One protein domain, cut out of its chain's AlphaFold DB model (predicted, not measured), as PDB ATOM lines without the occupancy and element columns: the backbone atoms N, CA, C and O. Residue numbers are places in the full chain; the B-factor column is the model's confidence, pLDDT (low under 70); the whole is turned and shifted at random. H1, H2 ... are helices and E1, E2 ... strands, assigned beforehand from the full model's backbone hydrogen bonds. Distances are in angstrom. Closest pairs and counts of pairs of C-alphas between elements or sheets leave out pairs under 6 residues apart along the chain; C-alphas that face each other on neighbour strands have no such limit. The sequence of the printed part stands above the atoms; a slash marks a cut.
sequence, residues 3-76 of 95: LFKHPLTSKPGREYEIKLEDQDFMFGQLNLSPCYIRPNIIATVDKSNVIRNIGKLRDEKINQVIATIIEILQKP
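AT A GLANCE: This is residues 3 to 76 of the 95 residues of the protein "Type II toxin-antitoxin system PemK/MazF family toxin" of Aphanizomenon sp. UHCC 0183 (UniProt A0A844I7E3). Three small two-stranded ribbons, E1 with E5, E2 with E4 and E3 with E6, make the corners of a triangle joined by loops, and one helix, H1, leaves the E3 and E6 corner and runs past E2. The ribbon of E1 and E5 makes the corner away from the helix. The printed part has 74 residues with six named strands followed by one named helix, in the order E1, E2, E3, E4, E5, E6, H1; each of the three sheets is an antiparallel pair. The class is mixed, helices and strands, with under half of the residues in named elements. The whole is compact, with a radius of gyration of the C-alphas of 12.6 A, and spans 37 by 28 by 24 A.

HOW THE PARTS SIT: E1, residues 3 to 5, is the antiparallel neighbour of E5, residues 43 to 46, at 142 degrees between their directions; N 3 and O 45 are 2.8 A apart, within hydrogen-bond range. Next along the printed part, residues 8 to 9 make a short antiparallel pairing with residues 36 to 37 of E4, residues 35 to 37. E4 is also the antiparallel neighbour of E2, residues 18 to 20, at 138 degrees, with N 20 and O 35 at 2.8 A. E3, residues 25 to 28, is the antiparallel neighbour of E6, residues 55 to 57, at 169 degrees, with N 26 and O 56 at 2.8 A. H1, residues 59 to 74, comes closest to E2 at the C-alphas of Ile 18 and Val 65, 7.3 A apart. H1 and E4 are only just apart, their closest C-alphas 8.1 A from each other. E1 and E5 are each apart from H1. In H1 every O i to N i+4 pair is within hydrogen-bond range.

IN THESE COORDINATES: E1 begins at C-alpha 3, (-17.734, 49.543, -14.974). E1, E2 and E3 each measure 6.3 A from first to last C-alpha, E4 6.8 A, E5 10.1 A and E6 6.7 A. H1 measures 22.1 A, from C-alpha 59 at (-21.910, 33.981, -6.159) to C-alpha 74 at (-0.861, 40.267, -4.113).

THE WHOLE: The two C-alphas farthest apart are those of Gly 28 and Pro 76, at 37.3 A. The printed part has no cut. The link from E1 to E2, 12 residues, is long; those from E2 to E3, E4 to E5 and E6 to H1 are tight. The mean pLDDT of the printed part is 95.1, and no printed residue is under 70.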
ATOM      1  N   LEU A   3     -17.697  50.951 -15.367       90.44
ATOM      2  CA  LEU A   3     -17.734  49.543 -14.974       90.44
ATOM      3  C   LEU A   3     -16.355  48.908 -15.164       90.44
ATOM      4  O   LEU A   3     -15.734  49.098 -16.209       90.44
ATOM      5  N   PHE A   4     -15.924  48.096 -14.201       92.12
ATOM      6  CA  PHE A   4     -14.773  47.209 -14.367       92.12
ATOM      7  C   PHE A   4     -15.207  45.917 -15.054       92.12
ATOM      8  O   PHE A   4     -16.227  45.324 -14.695       92.12
ATOM      9  N   LYS A   5     -14.447  45.482 -16.059       93.44
ATOM     10  CA  LYS A   5     -14.730  44.269 -16.826       93.44
ATOM     11  C   LYS A   5     -13.468  43.462 -17.087       93.44
ATOM     12  O   LYS A   5     -12.394  44.024 -17.272       93.44
ATOM     13  N   HIS A   6     -13.667  42.154 -17.197       94.81
ATOM     14  CA  HIS A   6     -12.664  41.192 -17.637       94.81
ATOM     15  C   HIS A   6     -13.090  40.605 -18.986       94.81
ATOM     16  O   HIS A   6     -14.283  40.342 -19.180       94.81
ATOM     17  N   PRO A   7     -12.162  40.396 -19.930       95.12
ATOM     18  CA  PRO A   7     -12.494  39.774 -21.200       95.12
ATOM     19  C   PRO A   7     -12.801  38.279 -21.031       95.12
ATOM     20  O   PRO A   7     -12.212  37.596 -20.191       95.12
ATOM     21  N   LEU A   8     -13.700  37.778 -21.883       95.25
ATOM     22  CA  LEU A   8     -13.997  36.355 -22.056       95.25
ATOM     23  C   LEU A   8     -13.403  35.864 -23.381       95.25
ATOM     24  O   LEU A   8     -13.447  36.577 -24.385       95.25
ATOM     25  N   THR A   9     -12.871  34.646 -23.399       94.94
ATOM     26  CA  THR A   9     -12.366  33.978 -24.608       94.94
ATOM     27  C   THR A   9     -12.905  32.557 -24.684       94.94
ATOM     28  O   THR A   9     -13.053  31.899 -23.663       94.94
ATOM     29  N   SER A  10     -13.168  32.054 -25.886       94.94
ATOM     30  CA  SER A  10     -13.506  30.642 -26.104       94.94
ATOM     31  C   SER A  10     -12.275  29.736 -26.210       94.94
ATOM     32  O   SER A  10     -12.391  28.516 -26.148       94.94
ATOM     33  N   LYS A  11     -11.084  30.322 -26.384       94.81
ATOM     34  CA  LYS A  11      -9.819  29.588 -26.495       94.81
ATOM     35  C   LYS A  11      -9.148  29.446 -25.122       94.81
ATOM     36  O   LYS A  11      -8.895  30.500 -24.528       94.81
ATOM     37  N   PRO A  12      -8.825  28.217 -24.678       94.69
ATOM     38  CA  PRO A  12      -8.085  27.968 -23.441       94.69
ATOM     39  C   PRO A  12      -6.587  28.281 -23.588       94.69
ATOM     40  O   PRO A  12      -6.105  28.621 -24.674       94.69
ATOM     41  N   GLY A  13      -5.840  28.088 -22.501       93.69
ATOM     42  CA  GLY A  13      -4.378  28.106 -22.458       93.69
ATOM     43  C   GLY A  13      -3.775  29.438 -22.021       93.69
ATOM     44  O   GLY A  13      -2.630  29.738 -22.367       93.69
ATOM     45  N   ARG A  14      -4.530  30.285 -21.315       92.38
ATOM     46  CA  ARG A  14      -4.030  31.539 -20.738       92.38
ATOM     47  C   ARG A  14      -3.738  31.376 -19.248       92.38
ATOM     48  O   ARG A  14      -4.426  30.657 -18.534       92.38
ATOM     49  N   GLU A  15      -2.724  32.091 -18.773       91.81
ATOM     50  CA  GLU A  15      -2.419  32.170 -17.343       91.81
ATOM     51  C   GLU A  15      -3.588  32.812 -16.578       91.81
ATOM     52  O   GLU A  15      -4.194  33.777 -17.065       91.81
ATOM     53  N   TYR A  16      -3.874  32.277 -15.387       94.25
ATOM     54  CA  TYR A  16      -4.974  32.668 -14.497       94.25
ATOM     55  C   TYR A  16      -6.384  32.519 -15.088       94.25
ATOM     56  O   TYR A  16      -7.329  33.106 -14.565       94.25
ATOM     57  N   GLU A  17      -6.557  31.777 -16.185       96.31
ATOM     58  CA  GLU A  17      -7.878  31.635 -16.789       96.31
ATOM     59  C   GLU A  17      -8.835  30.838 -15.895       96.31
ATOM     60  O   GLU A  17      -8.483  29.802 -15.335       96.31
ATOM     61  N   ILE A  18     -10.073  31.317 -15.784       97.69
ATOM     62  CA  ILE A  18     -11.126  30.629 -15.035       97.69
ATOM     63  C   ILE A  18     -12.139  30.103 -16.037       97.69
ATOM     64  O   ILE A  18     -12.777  30.883 -16.749       97.69
ATOM     65  N   LYS A  19     -12.301  28.779 -16.078       97.69
ATOM     66  CA  LYS A  19     -13.322  28.132 -16.901       97.69
ATOM     67  C   LYS A  19     -14.720  28.544 -16.428       97.69
ATOM     68  O   LYS A  19     -15.012  28.542 -15.228       97.69
ATOM     69  N   LEU A  20     -15.562  28.884 -17.392       97.69
ATOM     70  CA  LEU A  20     -16.938  29.306 -17.215       97.69
ATOM     71  C   LEU A  20     -17.849  28.457 -18.105       97.69
ATOM     72  O   LEU A  20     -17.659  28.392 -19.322       97.69
ATOM     73  N   GLU A  21     -18.834  27.827 -17.483       96.81
ATOM     74  CA  GLU A  21     -19.830  26.959 -18.109       96.81
ATOM     75  C   GLU A  21     -21.244  27.445 -17.780       96.81
ATOM     76  O   GLU A  21     -21.445  28.251 -16.874       96.81
ATOM     77  N   ASP A  22     -22.251  26.941 -18.491       96.06
ATOM     78  CA  ASP A  22     -23.633  27.419 -18.327       96.06
ATOM     79  C   ASP A  22     -24.196  27.136 -16.924       96.06
ATOM     80  O   ASP A  22     -24.989  27.913 -16.396       96.06
ATOM     81  N   GLN A  23     -23.715  26.080 -16.260       96.44
ATOM     82  CA  GLN A  23     -24.074  25.758 -14.873       96.44
ATOM     83  C   GLN A  23     -23.611  26.805 -13.845       96.44
ATOM     84  O   GLN A  23     -24.185  26.897 -12.760       96.44
ATOM     85  N   ASP A  24     -22.616  27.624 -14.194       97.62
ATOM     86  CA  ASP A  24     -22.088  28.685 -13.334       97.62
ATOM     87  C   ASP A  24     -22.985  29.937 -13.312       97.62
ATOM     88  O   ASP A  24     -22.707  30.901 -12.591       97.62
ATOM     89  N   PHE A  25     -24.066  29.947 -14.097       97.62
ATOM     90  CA  PHE A  25     -25.046  31.025 -14.135       97.62
ATOM     91  C   PHE A  25     -26.201  30.759 -13.158       97.62
ATOM     92  O   PHE A  25     -26.651  29.629 -12.958       97.62
ATOM     93  N   MET A  26     -26.687  31.826 -12.516       97.81
ATOM     94  CA  MET A  26     -27.984  31.842 -11.830       97.81
ATOM     95  C   MET A  26     -29.123  31.863 -12.852       97.81
ATOM     96  O   MET A  26     -30.126  31.181 -12.686       97.81
ATOM     97  N   PHE A  27     -28.967  32.686 -13.891       97.62
ATOM     98  CA  PHE A  27     -29.859  32.773 -15.042       97.62
ATOM     99  C   PHE A  27     -29.081  33.268 -16.264       97.62
ATOM    100  O   PHE A  27     -28.075  33.973 -16.125       97.62
ATOM    101  N   GLY A  28     -29.591  32.964 -17.456       96.12
ATOM    102  CA  GLY A  28     -28.872  33.200 -18.708       96.12
ATOM    103  C   GLY A  28     -27.794  32.144 -18.954       96.12
ATOM    104  O   GLY A  28     -27.674  31.191 -18.188       96.12
ATOM    105  N   GLN A  29     -27.052  32.294 -20.046       94.62
ATOM    106  CA  GLN A  29     -26.044  31.322 -20.474       94.62
ATOM    107  C   GLN A  29     -25.060  31.951 -21.462       94.62
ATOM    108  O   GLN A  29     -25.266  33.070 -21.950       94.62
ATOM    109  N   LEU A  30     -23.992  31.225 -21.783       93.31
ATOM    110  CA  LEU A  30     -23.077  31.632 -22.836       93.31
ATOM    111  C   LEU A  30     -23.650  31.272 -24.209       93.31
ATOM    112  O   LEU A  30     -24.299  30.250 -24.399       93.31
ATOM    113  N   ASN A  31     -23.343  32.092 -25.214       91.12
ATOM    114  CA  ASN A  31     -23.617  31.718 -26.605       91.12
ATOM    115  C   ASN A  31     -22.720  30.559 -27.076       91.12
ATOM    116  O   ASN A  31     -23.067  29.858 -28.020       91.12
ATOM    117  N   LEU A  32     -21.545  30.411 -26.461       92.00
ATOM    118  CA  LEU A  32     -20.579  29.357 -26.734       92.00
ATOM    119  C   LEU A  32     -19.983  28.916 -25.397       92.00
ATOM    120  O   LEU A  32     -19.424  29.738 -24.674       92.00
ATOM    121  N   SER A  33     -20.112  27.635 -25.082       91.69
ATOM    122  CA  SER A  33     -19.742  27.052 -23.794       91.69
ATOM    123  C   SER A  33     -18.803  25.858 -24.031       91.69
ATOM    124  O   SER A  33     -19.080  25.063 -24.935       91.69
ATOM    125  N   PRO A  34     -17.683  25.724 -23.292       95.44
ATOM    126  CA  PRO A  34     -17.207  26.627 -22.243       95.44
ATOM    127  C   PRO A  34     -16.544  27.902 -22.797       95.44
ATOM    128  O   PRO A  34     -16.069  27.946 -23.934       95.44
ATOM    129  N   CYS A  35     -16.442  28.923 -21.949       97.06
ATOM    130  CA  CYS A  35     -15.558  30.075 -22.144       97.06
ATOM    131  C   CYS A  35     -14.603  30.219 -20.953       97.06
ATOM    132  O   CYS A  35     -14.729  29.533 -19.945       97.06
ATOM    133  N   TYR A  36     -13.648  31.136 -21.066       97.75
ATOM    134  CA  TYR A  36     -12.619  31.373 -20.065       97.75
ATOM    135  C   TYR A  36     -12.562  32.862 -19.726       97.75
ATOM    136  O   TYR A  36     -12.361  33.709 -20.604       97.75
ATOM    137  N   ILE A  37     -12.771  33.178 -18.448       97.44
ATOM    138  CA  ILE A  37     -12.587  34.519 -17.886       97.44
ATOM    139  C   ILE A  37     -11.085  34.772 -17.775       97.44
ATOM    140  O   ILE A  37     -10.335  33.856 -17.436       97.44
ATOM    141  N   ARG A  38     -10.643  36.007 -18.040       96.94
ATOM    142  CA  ARG A  38      -9.246  36.438 -17.874       96.94
ATOM    143  C   ARG A  38      -9.109  37.474 -16.748       96.94
ATOM    144  O   ARG A  38      -9.121  38.672 -17.033       96.94
ATOM    145  N   PRO A  39      -8.975  37.041 -15.482       96.44
ATOM    146  CA  PRO A  39      -8.885  37.924 -14.317       96.44
ATOM    147  C   PRO A  39      -7.643  38.824 -14.325       96.44
ATOM    148  O   PRO A  39      -7.652  39.908 -13.759       96.44
ATOM    149  N   ASN A  40      -6.584  38.411 -15.026       95.06
ATOM    150  CA  ASN A  40      -5.354  39.188 -15.190       95.06
ATOM    151  C   ASN A  40      -5.483  40.403 -16.123       95.06
ATOM    152  O   ASN A  40      -4.516  41.145 -16.284       95.06
ATOM    153  N   ILE A  41      -6.639  40.611 -16.761       94.06
ATOM    154  CA  ILE A  41      -6.904  41.784 -17.596       94.06
ATOM    155  C   ILE A  41      -8.155  42.486 -17.082       94.06
ATOM    156  O   ILE A  41      -9.265  41.981 -17.242       94.06
ATOM    157  N   ILE A  42      -7.974  43.692 -16.543       93.88
ATOM    158  CA  ILE A  42      -9.060  44.566 -16.094       93.88
ATOM    159  C   ILE A  42      -9.139  45.771 -17.024       93.88
ATOM    160  O   ILE A  42      -8.141  46.450 -17.265       93.88
ATOM    161  N   ALA A  43     -10.337  46.050 -17.526       93.19
ATOM    162  CA  ALA A  43     -10.633  47.249 -18.296       93.19
ATOM    163  C   ALA A  43     -11.763  48.046 -17.644       93.19
ATOM    164  O   ALA A  43     -12.744  47.483 -17.154       93.19
ATOM    165  N   THR A  44     -11.642  49.368 -17.702       94.88
ATOM    166  CA  THR A  44     -12.693  50.300 -17.297       94.88
ATOM    167  C   THR A  44     -13.474  50.712 -18.536       94.88
ATOM    168  O   THR A  44     -12.887  51.194 -19.503       94.88
ATOM    169  N   VAL A  45     -14.793  50.535 -18.529       92.94
ATOM    170  CA  VAL A  45     -15.654  50.917 -19.657       92.94
ATOM    171  C   VAL A  45     -16.837  51.751 -19.193       92.94
ATOM    172  O   VAL A  45     -17.387  51.522 -18.115       92.94
ATOM    173  N   ASP A  46     -17.271  52.698 -20.021       95.06
ATOM    174  CA  ASP A  46     -18.523  53.404 -19.760       95.06
ATOM    175  C   ASP A  46     -19.725  52.454 -19.899       95.06
ATOM    176  O   ASP A  46     -19.747  51.582 -20.774       95.06
ATOM    177  N   LYS A  47     -20.733  52.621 -19.035       92.06
ATOM    178  CA  LYS A  47     -21.943  51.788 -19.023       92.06
ATOM    179  C   LYS A  47     -22.707  51.851 -20.353       92.06
ATOM    180  O   LYS A  47     -23.302  50.846 -20.733       92.06
ATOM    181  N   SER A  48     -22.646  52.970 -21.073       94.44
ATOM    182  CA  SER A  48     -23.245  53.129 -22.406       94.44
ATOM    183  C   SER A  48     -22.671  52.167 -23.457       94.44
ATOM    184  O   SER A  48     -23.361  51.843 -24.417       94.44
ATOM    185  N   ASN A  49     -21.466  51.618 -23.247       93.62
ATOM    186  CA  ASN A  49     -20.869  50.609 -24.132       93.62
ATOM    187  C   ASN A  49     -21.423  49.186 -23.907       93.62
ATOM    188  O   ASN A  49     -20.966  48.229 -24.537       93.62
ATOM    189  N   VAL A  50     -22.353  48.983 -22.965       92.12
ATOM    190  CA  VAL A  50     -22.962  47.668 -22.716       92.12
ATOM    191  C   VAL A  50     -24.162  47.486 -23.645       92.12
ATOM    192  O   VAL A  50     -25.223  48.046 -23.402       92.12
ATOM    193  N   ILE A  51     -24.007  46.658 -24.680       95.19
ATOM    194  CA  ILE A  51     -25.061  46.436 -25.688       95.19
ATOM    195  C   ILE A  51     -26.169  45.511 -25.160       95.19
ATOM    196  O   ILE A  51     -27.338  45.679 -25.494       95.19
ATOM    197  N   ARG A  52     -25.817  44.509 -24.344       93.56
ATOM    198  CA  ARG A  52     -26.780  43.556 -23.769       93.56
ATOM    199  C   ARG A  52     -26.268  42.908 -22.487       93.56
ATOM    200  O   ARG A  52     -25.060  42.780 -22.292       93.56
ATOM    201  N   ASN A  53     -27.204  42.442 -21.665       93.31
ATOM    202  CA  ASN A  53     -26.953  41.518 -20.563       93.31
ATOM    203  C   ASN A  53     -27.255  40.084 -21.034       93.31
ATOM    204  O   ASN A  53     -28.310  39.859 -21.619       93.31
ATOM    205  N   ILE A  54     -26.336  39.140 -20.812       94.31
ATOM    206  CA  ILE A  54     -26.485  37.731 -21.226       94.31
ATOM    207  C   ILE A  54     -26.840  36.791 -20.067       94.31
ATOM    208  O   ILE A  54     -27.210  35.646 -20.306       94.31
ATOM    209  N   GLY A  55     -26.733  37.256 -18.821       95.81
ATOM    210  CA  GLY A  55     -26.969  36.433 -17.642       95.81
ATOM    211  C   GLY A  55     -26.313  36.985 -16.384       95.81
ATOM    212  O   GLY A  55     -25.609  37.997 -16.409       95.81
ATOM    213  N   LYS A  56     -26.539  36.293 -15.270       97.38
ATOM    214  CA  LYS A  56     -25.906  36.576 -13.980       97.38
ATOM    215  C   LYS A  56     -25.189  35.326 -13.496       97.38
ATOM    216  O   LYS A  56     -25.798  34.263 -13.440       97.38
ATOM    217  N   LEU A  57     -23.918  35.466 -13.135       97.88
ATOM    218  CA  LEU A  57     -23.140  34.393 -12.515       97.88
ATOM    219  C   LEU A  57     -23.610  34.130 -11.087       97.88
ATOM    220  O   LEU A  57     -24.092  35.045 -10.416       97.88
ATOM    221  N   ARG A  58     -23.454  32.887 -10.632       98.38
ATOM    222  CA  ARG A  58     -23.641  32.536  -9.223       98.38
ATOM    223  C   ARG A  58     -22.524  33.120  -8.366       98.38
ATOM    224  O   ARG A  58     -21.409  33.342  -8.849       98.38
ATOM    225  N   ASP A  59     -22.830  33.341  -7.095       98.31
ATOM    226  CA  ASP A  59     -21.910  33.981  -6.159       98.31
ATOM    227  C   ASP A  59     -20.633  33.150  -5.969       98.31
ATOM    228  O   ASP A  59     -19.550  33.720  -5.861       98.31
ATOM    229  N   GLU A  60     -20.709  31.816  -6.043       98.25
ATOM    230  CA  GLU A  60     -19.535  30.940  -5.949       98.25
ATOM    231  C   GLU A  60     -18.522  31.240  -7.060       98.25
ATOM    232  O   GLU A  60     -17.322  31.368  -6.801       98.25
ATOM    233  N   LYS A  61     -18.998  31.424  -8.299       97.81
ATOM    234  CA  LYS A  61     -18.125  31.746  -9.432       97.81
ATOM    235  C   LYS A  61     -17.585  33.170  -9.335       97.81
ATOM    236  O   LYS A  61     -16.419  33.400  -9.645       97.81
ATOM    237  N   ILE A  62     -18.403  34.125  -8.890       97.62
ATOM    238  CA  ILE A  62     -17.959  35.509  -8.670       97.62
ATOM    239  C   ILE A  62     -16.849  35.545  -7.612       97.62
ATOM    240  O   ILE A  62     -15.815  36.174  -7.833       97.62
ATOM    241  N   ASN A  63     -17.018  34.817  -6.507       98.38
ATOM    242  CA  ASN A  63     -16.023  34.712  -5.443       98.38
ATOM    243  C   ASN A  63     -14.723  34.067  -5.939       98.38
ATOM    244  O   ASN A  63     -13.646  34.552  -5.596       98.38
ATOM    245  N   GLN A  64     -14.803  33.045  -6.800       98.25
ATOM    246  CA  GLN A  64     -13.627  32.468  -7.455       98.25
ATOM    247  C   GLN A  64     -12.870  33.522  -8.281       98.25
ATOM    248  O   GLN A  64     -11.655  33.644  -8.156       98.25
ATOM    249  N   VAL A  65     -13.584  34.321  -9.083       97.38
ATOM    250  CA  VAL A  65     -12.979  35.400  -9.881       97.38
ATOM    251  C   VAL A  65     -12.306  36.438  -8.984       97.38
ATOM    252  O   VAL A  65     -11.161  36.802  -9.238       97.38
ATOM    253  N   ILE A  66     -12.977  36.888  -7.920       97.50
ATOM    254  CA  ILE A  66     -12.423  37.861  -6.966       97.50
ATOM    255  C   ILE A  66     -11.165  37.308  -6.291       97.50
ATOM    256  O   ILE A  66     -10.156  38.009  -6.232       97.50
ATOM    257  N   ALA A  67     -11.196  36.058  -5.824       97.94
ATOM    258  CA  ALA A  67     -10.055  35.420  -5.175       97.94
ATOM    259  C   ALA A  67      -8.833  35.358  -6.103       97.94
ATOM    260  O   ALA A  67      -7.738  35.736  -5.697       97.94
ATOM    261  N   THR A  68      -9.024  34.978  -7.371       97.38
ATOM    262  CA  THR A  68      -7.937  34.962  -8.360       97.38
ATOM    263  C   THR A  68      -7.410  36.366  -8.665       97.38
ATOM    264  O   THR A  68      -6.207  36.540  -8.825       97.38
ATOM    265  N   ILE A  69      -8.265  37.397  -8.710       96.69
ATOM    266  CA  ILE A  69      -7.803  38.791  -8.865       96.69
ATOM    267  C   ILE A  69      -6.927  39.198  -7.679       96.69
ATOM    268  O   ILE A  69      -5.862  39.780  -7.877       96.69
ATOM    269  N   ILE A  70      -7.358  38.887  -6.454       96.56
ATOM    270  CA  ILE A  70      -6.593  39.178  -5.238       96.56
ATOM    271  C   ILE A  70      -5.233  38.474  -5.290       96.56
ATOM    272  O   ILE A  70      -4.218  39.121  -5.055       96.56
ATOM    273  N   GLU A  71      -5.201  37.194  -5.669       95.50
ATOM    274  CA  GLU A  71      -3.964  36.423  -5.833       95.50
ATOM    275  C   GLU A  71      -3.004  37.083  -6.833       95.50
ATOM    276  O   GLU A  71      -1.831  37.288  -6.522       95.50
ATOM    277  N   ILE A  72      -3.504  37.481  -8.009       94.62
ATOM    278  CA  ILE A  72      -2.701  38.156  -9.038       94.62
ATOM    279  C   ILE A  72      -2.120  39.469  -8.503       94.62
ATOM    280  O   ILE A  72      -0.944  39.753  -8.725       94.62
ATOM    281  N   LEU A  73      -2.931  40.275  -7.814       93.38
ATOM    282  CA  LEU A  73      -2.523  41.593  -7.319       93.38
ATOM    283  C   LEU A  73      -1.585  41.520  -6.109       93.38
ATOM    284  O   LEU A  73      -0.779  42.426  -5.909       93.38
ATOM    285  N   GLN A  74      -1.699  40.473  -5.294       94.50
ATOM    286  CA  GLN A  74      -0.861  40.267  -4.113       94.50
ATOM    287  C   GLN A  74       0.431  39.510  -4.418       94.50
ATOM    288  O   GLN A  74       1.321  39.476  -3.566       94.50
ATOM    289  N   LYS A  75       0.558  38.911  -5.609       88.25
ATOM    290  CA  LYS A  75       1.771  38.200  -6.005       88.25
ATOM    291  C   LYS A  75       2.967  39.160  -5.933       88.25
ATOM    292  O   LYS A  75       2.971  40.180  -6.630       88.25
ATOM    293  N   PRO A  76       3.981  38.877  -5.093       78.19
ATOM    294  CA  PRO A  76       5.145  39.738  -4.992       78.19
ATOM    295  C   PRO A  76       5.830  39.810  -6.353       78.19
ATOM    296  O   PRO A  76       6.001  38.803  -7.042       78.19
TER     297      PRO A  76